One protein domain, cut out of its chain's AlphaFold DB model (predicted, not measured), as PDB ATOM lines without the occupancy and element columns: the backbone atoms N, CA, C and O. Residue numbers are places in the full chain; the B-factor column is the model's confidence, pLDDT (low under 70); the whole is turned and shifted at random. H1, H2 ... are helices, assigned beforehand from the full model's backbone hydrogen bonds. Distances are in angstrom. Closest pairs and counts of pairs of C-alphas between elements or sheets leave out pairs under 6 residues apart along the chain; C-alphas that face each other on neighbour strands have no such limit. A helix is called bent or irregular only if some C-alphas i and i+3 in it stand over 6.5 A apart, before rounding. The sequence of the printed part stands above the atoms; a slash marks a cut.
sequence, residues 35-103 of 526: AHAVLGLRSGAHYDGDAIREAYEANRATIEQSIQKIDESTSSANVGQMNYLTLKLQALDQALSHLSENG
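What this domain is: This is residues 35 to 103 of the 526 residues of an uncharacterized protein of Thalassiosira oceanica (UniProt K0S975). Picture a long helical hairpin, H2 and H3 side by side, with the short H1 packed on H3 in its later part, away from the turn. The turn, residues 72 to 77, sticks out at one end, and a loop between H1 and H2 lies toward the other. You have 69 printed residues with three named helices, H1, H2 and H3 in chain order, and no named strand; the class is all helix. The whole is loose, with a radius of gyration of the C-alphas of 13.9 A, and a rod spanning 42 by 17 by 16 A.

Where its parts are: Find C-alpha 35 at (-18.693, 16.921, -15.821), where H1, residues 35 to 38, begins. Go on to C-alpha 49 at (-18.820, 27.291, -7.606); from there H2, residues 49 to 72, runs 34.6 A. H3, residues 76 to 101, runs 39.0 A and ends at C-alpha 101 at (-28.505, 23.445, -14.365). H3 is irregular, but only just: C-alphas 77 and 80 are 6.9 A apart.

How they stand to each other: Look first at H1: it touches H3, with residues 91 to 99 of H3 alone, and the closest C-alphas are those of Ala 35 and Ala 95, 4.8 A apart. H1 and H2 are near each other, their closest C-alphas 8.4 A apart. H2 and H3 form a helical hairpin and touch, closest at the C-alphas of Ile 67 and Met 82, 6.1 A apart. They run opposite ways at a shallow tilt of 15 degrees. In H2 every O i to N i+4 pair is within hydrogen-bond range, in H3 20 of 22 are, and H1 is too short for such a pair.

The domain as a whole: The C-alphas farthest apart, those of Ser 75 and Gly 103, are 43.0 A from each other. The link from H1 to H2, 10 residues, is short, and the link from H2 to H3, 3 residues, is tight. The printed part has no cut. Its mean pLDDT is 92.9, and no printed residue is under 70.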
ATOM      1  N   ALA A  35     -19.109  15.566 -15.446       85.81
ATOM      2  CA  ALA A  35     -18.693  16.921 -15.821       85.81
ATOM      3  C   ALA A  35     -17.446  17.379 -15.034       85.81
ATOM      4  O   ALA A  35     -16.650  18.176 -15.532       85.81
ATOM      5  N   HIS A  36     -17.221  16.826 -13.834       88.31
ATOM      6  CA  HIS A  36     -16.000  17.076 -13.075       88.31
ATOM      7  C   HIS A  36     -14.763  16.505 -13.775       88.31
ATOM      8  O   HIS A  36     -13.733  17.171 -13.795       88.31
ATOM      9  N   ALA A  37     -14.857  15.332 -14.410       89.88
ATOM     10  CA  ALA A  37     -13.727  14.732 -15.116       89.88
ATOM     11  C   ALA A  37     -13.281  15.582 -16.316       89.88
ATOM     12  O   ALA A  37     -12.082  15.756 -16.526       89.88
ATOM     13  N   VAL A  38     -14.232  16.172 -17.052       88.81
ATOM     14  CA  VAL A  38     -13.941  17.077 -18.181       88.81
ATOM     15  C   VAL A  38     -13.176  18.319 -17.713       88.81
ATOM     16  O   VAL A  38     -12.257  18.774 -18.390       88.81
ATOM     17  N   LEU A  39     -13.501  18.822 -16.521       89.69
ATOM     18  CA  LEU A  39     -12.815  19.949 -15.887       89.69
ATOM     19  C   LEU A  39     -11.492  19.562 -15.200       89.69
ATOM     20  O   LEU A  39     -10.845  20.416 -14.595       89.69
ATOM     21  N   GLY A  40     -11.082  18.289 -15.242       90.31
ATOM     22  CA  GLY A  40      -9.920  17.801 -14.490       90.31
ATOM     23  C   GLY A  40     -10.118  17.834 -12.968       90.31
ATOM     24  O   GLY A  40      -9.156  17.758 -12.203       90.31
ATOM     25  N   LEU A  41     -11.366  17.952 -12.514       91.31
ATOM     26  CA  LEU A  41     -11.745  17.904 -11.111       91.31
ATOM     27  C   LEU A  41     -11.921  16.446 -10.674       91.31
ATOM     28  O   LEU A  41     -12.400  15.582 -11.408       91.31
ATOM     29  N   ARG A  42     -11.522  16.152  -9.440       90.81
ATOM     30  CA  ARG A  42     -11.592  14.803  -8.884       90.81
ATOM     31  C   ARG A  42     -13.034  14.477  -8.506       90.81
ATOM     32  O   ARG A  42     -13.607  15.124  -7.632       90.81
ATOM     33  N   SER A  43     -13.576  13.420  -9.102       85.62
ATOM     34  CA  SER A  43     -14.904  12.903  -8.762       85.62
ATOM     35  C   SER A  43     -15.065  12.692  -7.248       85.62
ATOM     36  O   SER A  43     -14.184  12.123  -6.589       85.62
ATOM     37  N   GLY A  44     -16.181  13.168  -6.692       83.44
ATOM     38  CA  GLY A  44     -16.549  12.997  -5.281       83.44
ATOM     39  C   GLY A  44     -16.016  14.049  -4.302       83.44
ATOM     40  O   GLY A  44     -16.303  13.951  -3.109       83.44
ATOM     41  N   ALA A  45     -15.263  15.053  -4.757       88.31
ATOM     42  CA  ALA A  45     -14.960  16.225  -3.938       88.31
ATOM     43  C   ALA A  45     -16.053  17.296  -4.095       88.31
ATOM     44  O   ALA A  45     -16.536  17.552  -5.196       88.31
ATOM     45  N   HIS A  46     -16.445  17.928  -2.985       91.06
ATOM     46  CA  HIS A  46     -17.299  19.113  -3.023       91.06
ATOM     47  C   HIS A  46     -16.448  20.317  -3.421       91.06
ATOM     48  O   HIS A  46     -15.591  20.754  -2.653       91.06
ATOM     49  N   TYR A  47     -16.685  20.825  -4.624       92.38
ATOM     50  CA  TYR A  47     -16.062  22.040  -5.128       92.38
ATOM     51  C   TYR A  47     -17.007  23.219  -4.940       92.38
ATOM     52  O   TYR A  47     -18.211  23.089  -5.158       92.38
ATOM     53  N   ASP A  48     -16.452  24.357  -4.532       94.38
ATOM     54  CA  ASP A  48     -17.176  25.623  -4.557       94.38
ATOM     55  C   ASP A  48     -17.409  26.061  -6.012       94.38
ATOM     56  O   ASP A  48     -16.616  25.729  -6.899       94.38
ATOM     57  N   GLY A  49     -18.475  26.820  -6.264       93.44
ATOM     58  CA  GLY A  49     -18.820  27.291  -7.606       93.44
ATOM     59  C   GLY A  49     -17.699  28.122  -8.237       93.44
ATOM     60  O   GLY A  49     -17.449  28.019  -9.438       93.44
ATOM     61  N   ASP A  50     -16.959  28.874  -7.420       94.25
ATOM     62  CA  ASP A  50     -15.802  29.648  -7.874       94.25
ATOM     63  C   ASP A  50     -14.620  28.751  -8.268       94.25
ATOM     64  O   ASP A  50     -13.980  29.009  -9.283       94.25
ATOM     65  N   ALA A  51     -14.386  27.645  -7.552       94.44
ATOM     66  CA  ALA A  51     -13.347  26.678  -7.911       94.44
ATOM     67  C   ALA A  51     -13.676  25.943  -9.223       94.44
ATOM     68  O   ALA A  51     -12.786  25.657 -10.022       94.44
ATOM     69  N   ILE A  52     -14.961  25.658  -9.467       94.44
ATOM     70  CA  ILE A  52     -15.427  25.086 -10.739       94.44
ATOM     71  C   ILE A  52     -15.212  26.091 -11.881       94.44
ATOM     72  O   ILE A  52     -14.715  25.706 -12.940       94.44
ATOM     73  N   ARG A  53     -15.542  27.373 -11.665       95.25
ATOM     74  CA  ARG A  53     -15.346  28.437 -12.662       95.25
ATOM     75  C   ARG A  53     -13.866  28.653 -12.981       95.25
ATOM     76  O   ARG A  53     -13.509  28.708 -14.153       95.25
ATOM     77  N   GLU A  54     -13.007  28.695 -11.964       96.19
ATOM     78  CA  GLU A  54     -11.554  28.819 -12.132       96.19
ATOM     79  C   GLU A  54     -10.977  27.639 -12.931       96.19
ATOM     80  O   GLU A  54     -10.212  27.840 -13.876       96.19
ATOM     81  N   ALA A  55     -11.389  26.405 -12.617       95.56
ATOM     82  CA  ALA A  55     -10.957  25.218 -13.356       95.56
ATOM     83  C   ALA A  55     -11.428  25.232 -14.821       95.56
ATOM     84  O   ALA A  55     -10.679  24.832 -15.717       95.56
ATOM     85  N   TYR A  56     -12.649  25.708 -15.083       96.69
ATOM     86  CA  TYR A  56     -13.159  25.892 -16.440       96.69
ATOM     87  C   TYR A  56     -12.336  26.929 -17.214       96.69
ATOM     88  O   TYR A  56     -11.857  26.626 -18.305       96.69
ATOM     89  N   GLU A  57     -12.109  28.115 -16.643       97.12
ATOM     90  CA  GLU A  57     -11.346  29.189 -17.292       97.12
ATOM     91  C   GLU A  57      -9.897  28.767 -17.579       97.12
ATOM     92  O   GLU A  57      -9.390  29.010 -18.676       97.12
ATOM     93  N   ALA A  58      -9.251  28.062 -16.645       96.62
ATOM     94  CA  ALA A  58      -7.896  27.547 -16.825       96.62
ATOM     95  C   ALA A  58      -7.806  26.510 -17.960       96.62
ATOM     96  O   ALA A  58      -6.904  26.578 -18.805       96.62
ATOM     97  N   ASN A  59      -8.749  25.563 -18.018       96.50
ATOM     98  CA  ASN A  59      -8.791  24.561 -19.086       96.50
ATOM     99  C   ASN A  59      -9.114  25.191 -20.443       96.50
ATOM    100  O   ASN A  59      -8.449  24.884 -21.435       96.50
ATOM    101  N   ARG A  60     -10.086  26.107 -20.479       97.00
ATOM    102  CA  ARG A  60     -10.475  26.855 -21.677       97.00
ATOM    103  C   ARG A  60      -9.292  27.631 -22.251       97.00
ATOM    104  O   ARG A  60      -8.958  27.433 -23.416       97.00
ATOM    105  N   ALA A  61      -8.589  28.403 -21.423       97.62
ATOM    106  CA  ALA A  61      -7.406  29.157 -21.841       97.62
ATOM    107  C   ALA A  61      -6.283  28.248 -22.371       97.62
ATOM    108  O   ALA A  61      -5.625  28.575 -23.360       97.62
ATOM    109  N   THR A  62      -6.076  27.081 -21.752       97.06
ATOM    110  CA  THR A  62      -5.059  26.109 -22.192       97.06
ATOM    111  C   THR A  62      -5.391  25.520 -23.567       97.06
ATOM    112  O   THR A  62      -4.505  25.360 -24.414       97.06
ATOM    113  N   ILE A  63      -6.667  25.209 -23.813       96.75
ATOM    114  CA  ILE A  63      -7.139  24.682 -25.100       96.75
ATOM    115  C   ILE A  63      -7.070  25.763 -26.177       96.75
ATOM    116  O   ILE A  63      -6.516  25.500 -27.241       96.75
ATOM    117  N   GLU A  64      -7.544  26.978 -25.896       97.19
ATOM    118  CA  GLU A  64      -7.463  28.114 -26.824       97.19
ATOM    119  C   GLU A  64      -6.007  28.425 -27.204       97.19
ATOM    120  O   GLU A  64      -5.696  28.594 -28.381       97.19
ATOM    121  N   GLN A  65      -5.079  28.396 -26.241       97.44
ATOM    122  CA  GLN A  65      -3.653  28.568 -26.523       97.44
ATOM    123  C   GLN A  65      -3.092  27.437 -27.399       97.44
ATOM    124  O   GLN A  65      -2.209  27.667 -28.225       97.44
ATOM    125  N   SER A  66      -3.573  26.206 -27.219       97.00
ATOM    126  CA  SER A  66      -3.148  25.055 -28.025       97.00
ATOM    127  C   SER A  66      -3.689  25.138 -29.454       97.00
ATOM    128  O   SER A  66      -2.945  24.875 -30.396       97.00
ATOM    129  N   ILE A  67      -4.939  25.582 -29.618       96.44
ATOM    130  CA  ILE A  67      -5.552  25.890 -30.916       96.44
ATOM    131  C   ILE A  67      -4.745  26.981 -31.624       96.44
ATOM    132  O   ILE A  67      -4.355  26.788 -32.768       96.44
ATOM    133  N   GLN A  68      -4.406  28.075 -30.934       96.62
ATOM    134  CA  GLN A  68      -3.606  29.158 -31.513       96.62
ATOM    135  C   GLN A  68      -2.222  28.676 -31.978       96.62
ATOM    136  O   GLN A  68      -1.794  28.997 -33.082       96.62
ATOM    137  N   LYS A  69      -1.532  27.859 -31.169       96.31
ATOM    138  CA  LYS A  69      -0.237  27.269 -31.556       96.31
ATOM    139  C   LYS A  69      -0.349  26.376 -32.790       96.31
ATOM    140  O   LYS A  69       0.568  26.351 -33.606       96.31
ATOM    141  N   ILE A  70      -1.447  25.631 -32.907       95.50
ATOM    142  CA  ILE A  70      -1.713  24.791 -34.075       95.50
ATOM    143  C   ILE A  70      -2.016  25.653 -35.301       95.50
ATOM    144  O   ILE A  70      -1.479  25.368 -36.364       95.50
ATOM    145  N   ASP A  71      -2.802  26.717 -35.158       94.62
ATOM    146  CA  ASP A  71      -3.142  27.628 -36.255       94.62
ATOM    147  C   ASP A  71      -1.899  28.346 -36.816       94.62
ATOM    148  O   ASP A  71      -1.744  28.512 -38.026       94.62
ATOM    149  N   GLU A  72      -0.940  28.681 -35.947       95.38
ATOM    150  CA  GLU A  72       0.364  29.232 -36.341       95.38
ATOM    151  C   GLU A  72       1.253  28.205 -37.071       95.38
ATOM    152  O   GLU A  72       2.128  28.575 -37.860       95.38
ATOM    153  N   SER A  73       1.030  26.909 -36.846       93.00
ATOM    154  CA  SER A  73       1.720  25.835 -37.557       93.00
ATOM    155  C   SER A  73       0.951  25.459 -38.829       93.00
ATOM    156  O   SER A  73      -0.030  24.725 -38.800       93.00
ATOM    157  N   THR A  74       1.426  25.902 -39.991       84.88
ATOM    158  CA  THR A  74       0.812  25.661 -41.318       84.88
ATOM    159  C   THR A  74       0.793  24.192 -41.783       84.88
ATOM    160  O   THR A  74       0.590  23.905 -42.964       84.88
ATOM    161  N   SER A  75       1.005  23.233 -40.880       90.19
ATOM    162  CA  SER A  75       1.004  21.808 -41.184       90.19
ATOM    163  C   SER A  75      -0.421  21.276 -41.314       90.19
ATOM    164  O   SER A  75      -1.202  21.270 -40.360       90.19
ATOM    165  N   SER A  76      -0.741  20.729 -42.487       82.44
ATOM    166  CA  SER A  76      -2.005  20.031 -42.742       82.44
ATOM    167  C   SER A  76      -2.209  18.796 -41.854       82.44
ATOM    168  O   SER A  76      -3.344  18.353 -41.684       82.44
ATOM    169  N   ALA A  77      -1.147  18.267 -41.233       81.62
ATOM    170  CA  ALA A  77      -1.241  17.177 -40.262       81.62
ATOM    171  C   ALA A  77      -1.995  17.580 -38.978       81.62
ATOM    172  O   ALA A  77      -2.475  16.714 -38.247       81.62
ATOM    173  N   ASN A  78      -2.164  18.883 -38.728       92.38
ATOM    174  CA  ASN A  78      -2.736  19.379 -37.481       92.38
ATOM    175  C   ASN A  78      -4.255  19.586 -37.533       92.38
ATOM    176  O   ASN A  78      -4.861  19.883 -36.506       92.38
ATOM    177  N   VAL A  79      -4.904  19.353 -38.682       91.62
ATOM    178  CA  VAL A  79      -6.370  19.463 -38.814       91.62
ATOM    179  C   VAL A  79      -7.089  18.521 -37.840       91.62
ATOM    180  O   VAL A  79      -8.063  18.910 -37.198       91.62
ATOM    181  N   GLY A  80      -6.577  17.297 -37.659       92.38
ATOM    182  CA  GLY A  80      -7.138  16.349 -36.691       92.38
ATOM    183  C   GLY A  80      -7.019  16.837 -35.244       92.38
ATOM    184  O   GLY A  80      -7.974  16.732 -34.475       92.38
ATOM    185  N   GLN A  81      -5.875  17.427 -34.885       93.62
ATOM    186  CA  GLN A  81      -5.647  17.994 -33.551       93.62
ATOM    187  C   GLN A  81      -6.527  19.226 -33.303       93.62
ATOM    188  O   GLN A  81      -7.118  19.344 -32.233       93.62
ATOM    189  N   MET A  82      -6.676  20.097 -34.304       95.44
ATOM    190  CA  MET A  82      -7.565  21.259 -34.256       95.44
ATOM    191  C   MET A  82      -9.020  20.838 -34.001       95.44
ATOM    192  O   MET A  82      -9.676  21.369 -33.100       95.44
ATOM    193  N   ASN A  83      -9.510  19.836 -34.741       94.12
ATOM    194  CA  ASN A  83     -10.868  19.312 -34.584       94.12
ATOM    195  C   ASN A  83     -11.079  18.697 -33.195       94.12
ATOM    196  O   ASN A  83     -12.097  18.954 -32.555       94.12
ATOM    197  N   TYR A  84     -10.099  17.937 -32.696       94.12
ATOM    198  CA  TYR A  84     -10.146  17.369 -31.350       94.12
ATOM    199  C   TYR A  84     -10.204  18.452 -30.262       94.12
ATOM    200  O   TYR A  84     -11.042  18.376 -29.365       94.12
ATOM    201  N   LEU A  85      -9.353  19.480 -30.340       95.62
ATOM    202  CA  LEU A  85      -9.349  20.574 -29.364       95.62
ATOM    203  C   LEU A  85     -10.642  21.393 -29.411       95.62
ATOM    204  O   LEU A  85     -11.159  21.774 -28.363       95.62
ATOM    205  N   THR A  86     -11.196  21.605 -30.605       95.88
ATOM    206  CA  THR A  86     -12.490  22.280 -30.785       95.88
ATOM    207  C   THR A  86     -13.622  21.482 -30.136       95.88
ATOM    208  O   THR A  86     -14.419  22.045 -29.387       95.88
ATOM    209  N   LEU A  87     -13.659  20.160 -30.340       94.88
ATOM    210  CA  LEU A  87     -14.624  19.279 -29.672       94.88
ATOM    211  C   LEU A  87     -14.438  19.286 -28.150       94.88
ATOM    212  O   LEU A  87     -15.415  19.326 -27.406       94.88
ATOM    213  N   LYS A  88     -13.190  19.303 -27.666       94.25
ATOM    214  CA  LYS A  88     -12.886  19.387 -26.230       94.25
ATOM    215  C   LYS A  88     -13.383  20.700 -25.614       94.25
ATOM    216  O   LYS A  88     -13.883  20.687 -24.492       94.25
ATOM    217  N   LEU A  89     -13.281  21.811 -26.347       96.12
ATOM    218  CA  LEU A  89     -13.820  23.111 -25.941       96.12
ATOM    219  C   LEU A  89     -15.353  23.069 -25.831       96.12
ATOM    220  O   LEU A  89     -15.908  23.474 -24.816       96.12
ATOM    221  N   GLN A  90     -16.030  22.491 -26.828       95.38
ATOM    222  CA  GLN A  90     -17.488  22.318 -26.804       95.38
ATOM    223  C   GLN A  90     -17.949  21.428 -25.643       95.38
ATOM    224  O   GLN A  90     -18.925  21.750 -24.967       95.38
ATOM    225  N   ALA A  91     -17.228  20.337 -25.367       92.50
ATOM    226  CA  ALA A  91     -17.522  19.459 -24.238       92.50
ATOM    227  C   ALA A  91     -17.362  20.178 -22.884       92.50
ATOM    228  O   ALA A  91     -18.147  19.938 -21.967       92.50
ATOM    229  N   LEU A  92     -16.385  21.086 -22.752       95.06
ATOM    230  CA  LEU A  92     -16.228  21.931 -21.560       95.06
ATOM    231  C   LEU A  92     -17.407  22.886 -21.369       95.06
ATOM    232  O   LEU A  92     -17.904  23.016 -20.250       95.06
ATOM    233  N   ASP A  93     -17.872  23.525 -22.443       95.38
ATOM    234  CA  ASP A  93     -19.016  24.442 -22.394       95.38
ATOM    235  C   ASP A  93     -20.305  23.707 -21.996       95.38
ATOM    236  O   ASP A  93     -21.057  24.171 -21.134       95.38
ATOM    237  N   GLN A  94     -20.525  22.510 -22.548       93.38
ATOM    238  CA  GLN A  94     -21.647  21.648 -22.167       93.38
ATOM    239  C   GLN A  94     -21.546  21.181 -20.710       93.38
ATOM    240  O   GLN A  94     -22.531  21.241 -19.973       93.38
ATOM    241  N   ALA A  95     -20.356  20.771 -20.258       91.00
ATOM    242  CA  ALA A  95     -20.123  20.369 -18.872       91.00
ATOM    243  C   ALA A  95     -20.432  21.509 -17.887       91.00
ATOM    244  O   ALA A  95     -21.076  21.281 -16.860       91.00
ATOM    245  N   LEU A  96     -20.033  22.744 -18.212       93.44
ATOM    246  CA  LEU A  96     -20.347  23.920 -17.403       93.44
ATOM    247  C   LEU A  96     -21.859  24.195 -17.370       93.44
ATOM    248  O   LEU A  96     -22.405  24.464 -16.297       93.44
ATOM    249  N   SER A  97     -22.549  24.071 -18.510       93.19
ATOM    250  CA  SER A  97     -24.010  24.212 -18.584       93.19
ATOM    251  C   SER A  97     -24.718  23.198 -17.683       93.19
ATOM    252  O   SER A  97     -25.556  23.579 -16.868       93.19
ATOM    253  N   HIS A  98     -24.316  21.925 -17.729       90.69
ATOM    254  CA  HIS A  98     -24.880  20.881 -16.869       90.69
ATOM    255  C   HIS A  98     -24.630  21.133 -15.376       90.69
ATOM    256  O   HIS A  98     -25.517  20.915 -14.549       90.69
ATOM    257  N   LEU A  99     -23.439  21.608 -14.996       89.81
ATOM    258  CA  LEU A  99     -23.148  21.968 -13.601       89.81
ATOM    259  C   LEU A  99     -23.966  23.183 -13.138       89.81
ATOM    260  O   LEU A  99     -24.343  23.265 -11.965       89.81
ATOM    261  N   SER A 100     -24.277  24.100 -14.053       91.38
ATOM    262  CA  SER A 100     -25.150  25.245 -13.795       91.38
ATOM    263  C   SER A 100     -26.602  24.825 -13.585       91.38
ATOM    264  O   SER A 100     -27.204  25.193 -12.576       91.38
ATOM    265  N   GLU A 101     -27.140  23.979 -14.466       91.06
ATOM    266  CA  GLU A 101     -28.505  23.445 -14.365       91.06
ATOM    267  C   GLU A 101     -28.727  22.632 -13.085       91.06
ATOM    268  O   GLU A 101     -29.792  22.709 -12.473       91.06
ATOM    269  N   ASN A 102     -27.697  21.918 -12.621       88.56
ATOM    270  CA  ASN A 102     -27.733  21.174 -11.361       88.56
ATOM    271  C   ASN A 102     -27.642  22.067 -10.108       88.56
ATOM    272  O   ASN A 102     -27.614  21.555  -8.988       88.56
ATOM    273  N   GLY A 103     -27.574  23.394 -10.266       89.56
ATOM    274  CA  GLY A 103     -27.522  24.349  -9.161       89.56
ATOM    275  C   GLY A 103     -26.181  24.387  -8.421       89.56
ATOM    276  O   GLY A 103     -26.092  25.026  -7.376       89.56
TER     277      GLY A 103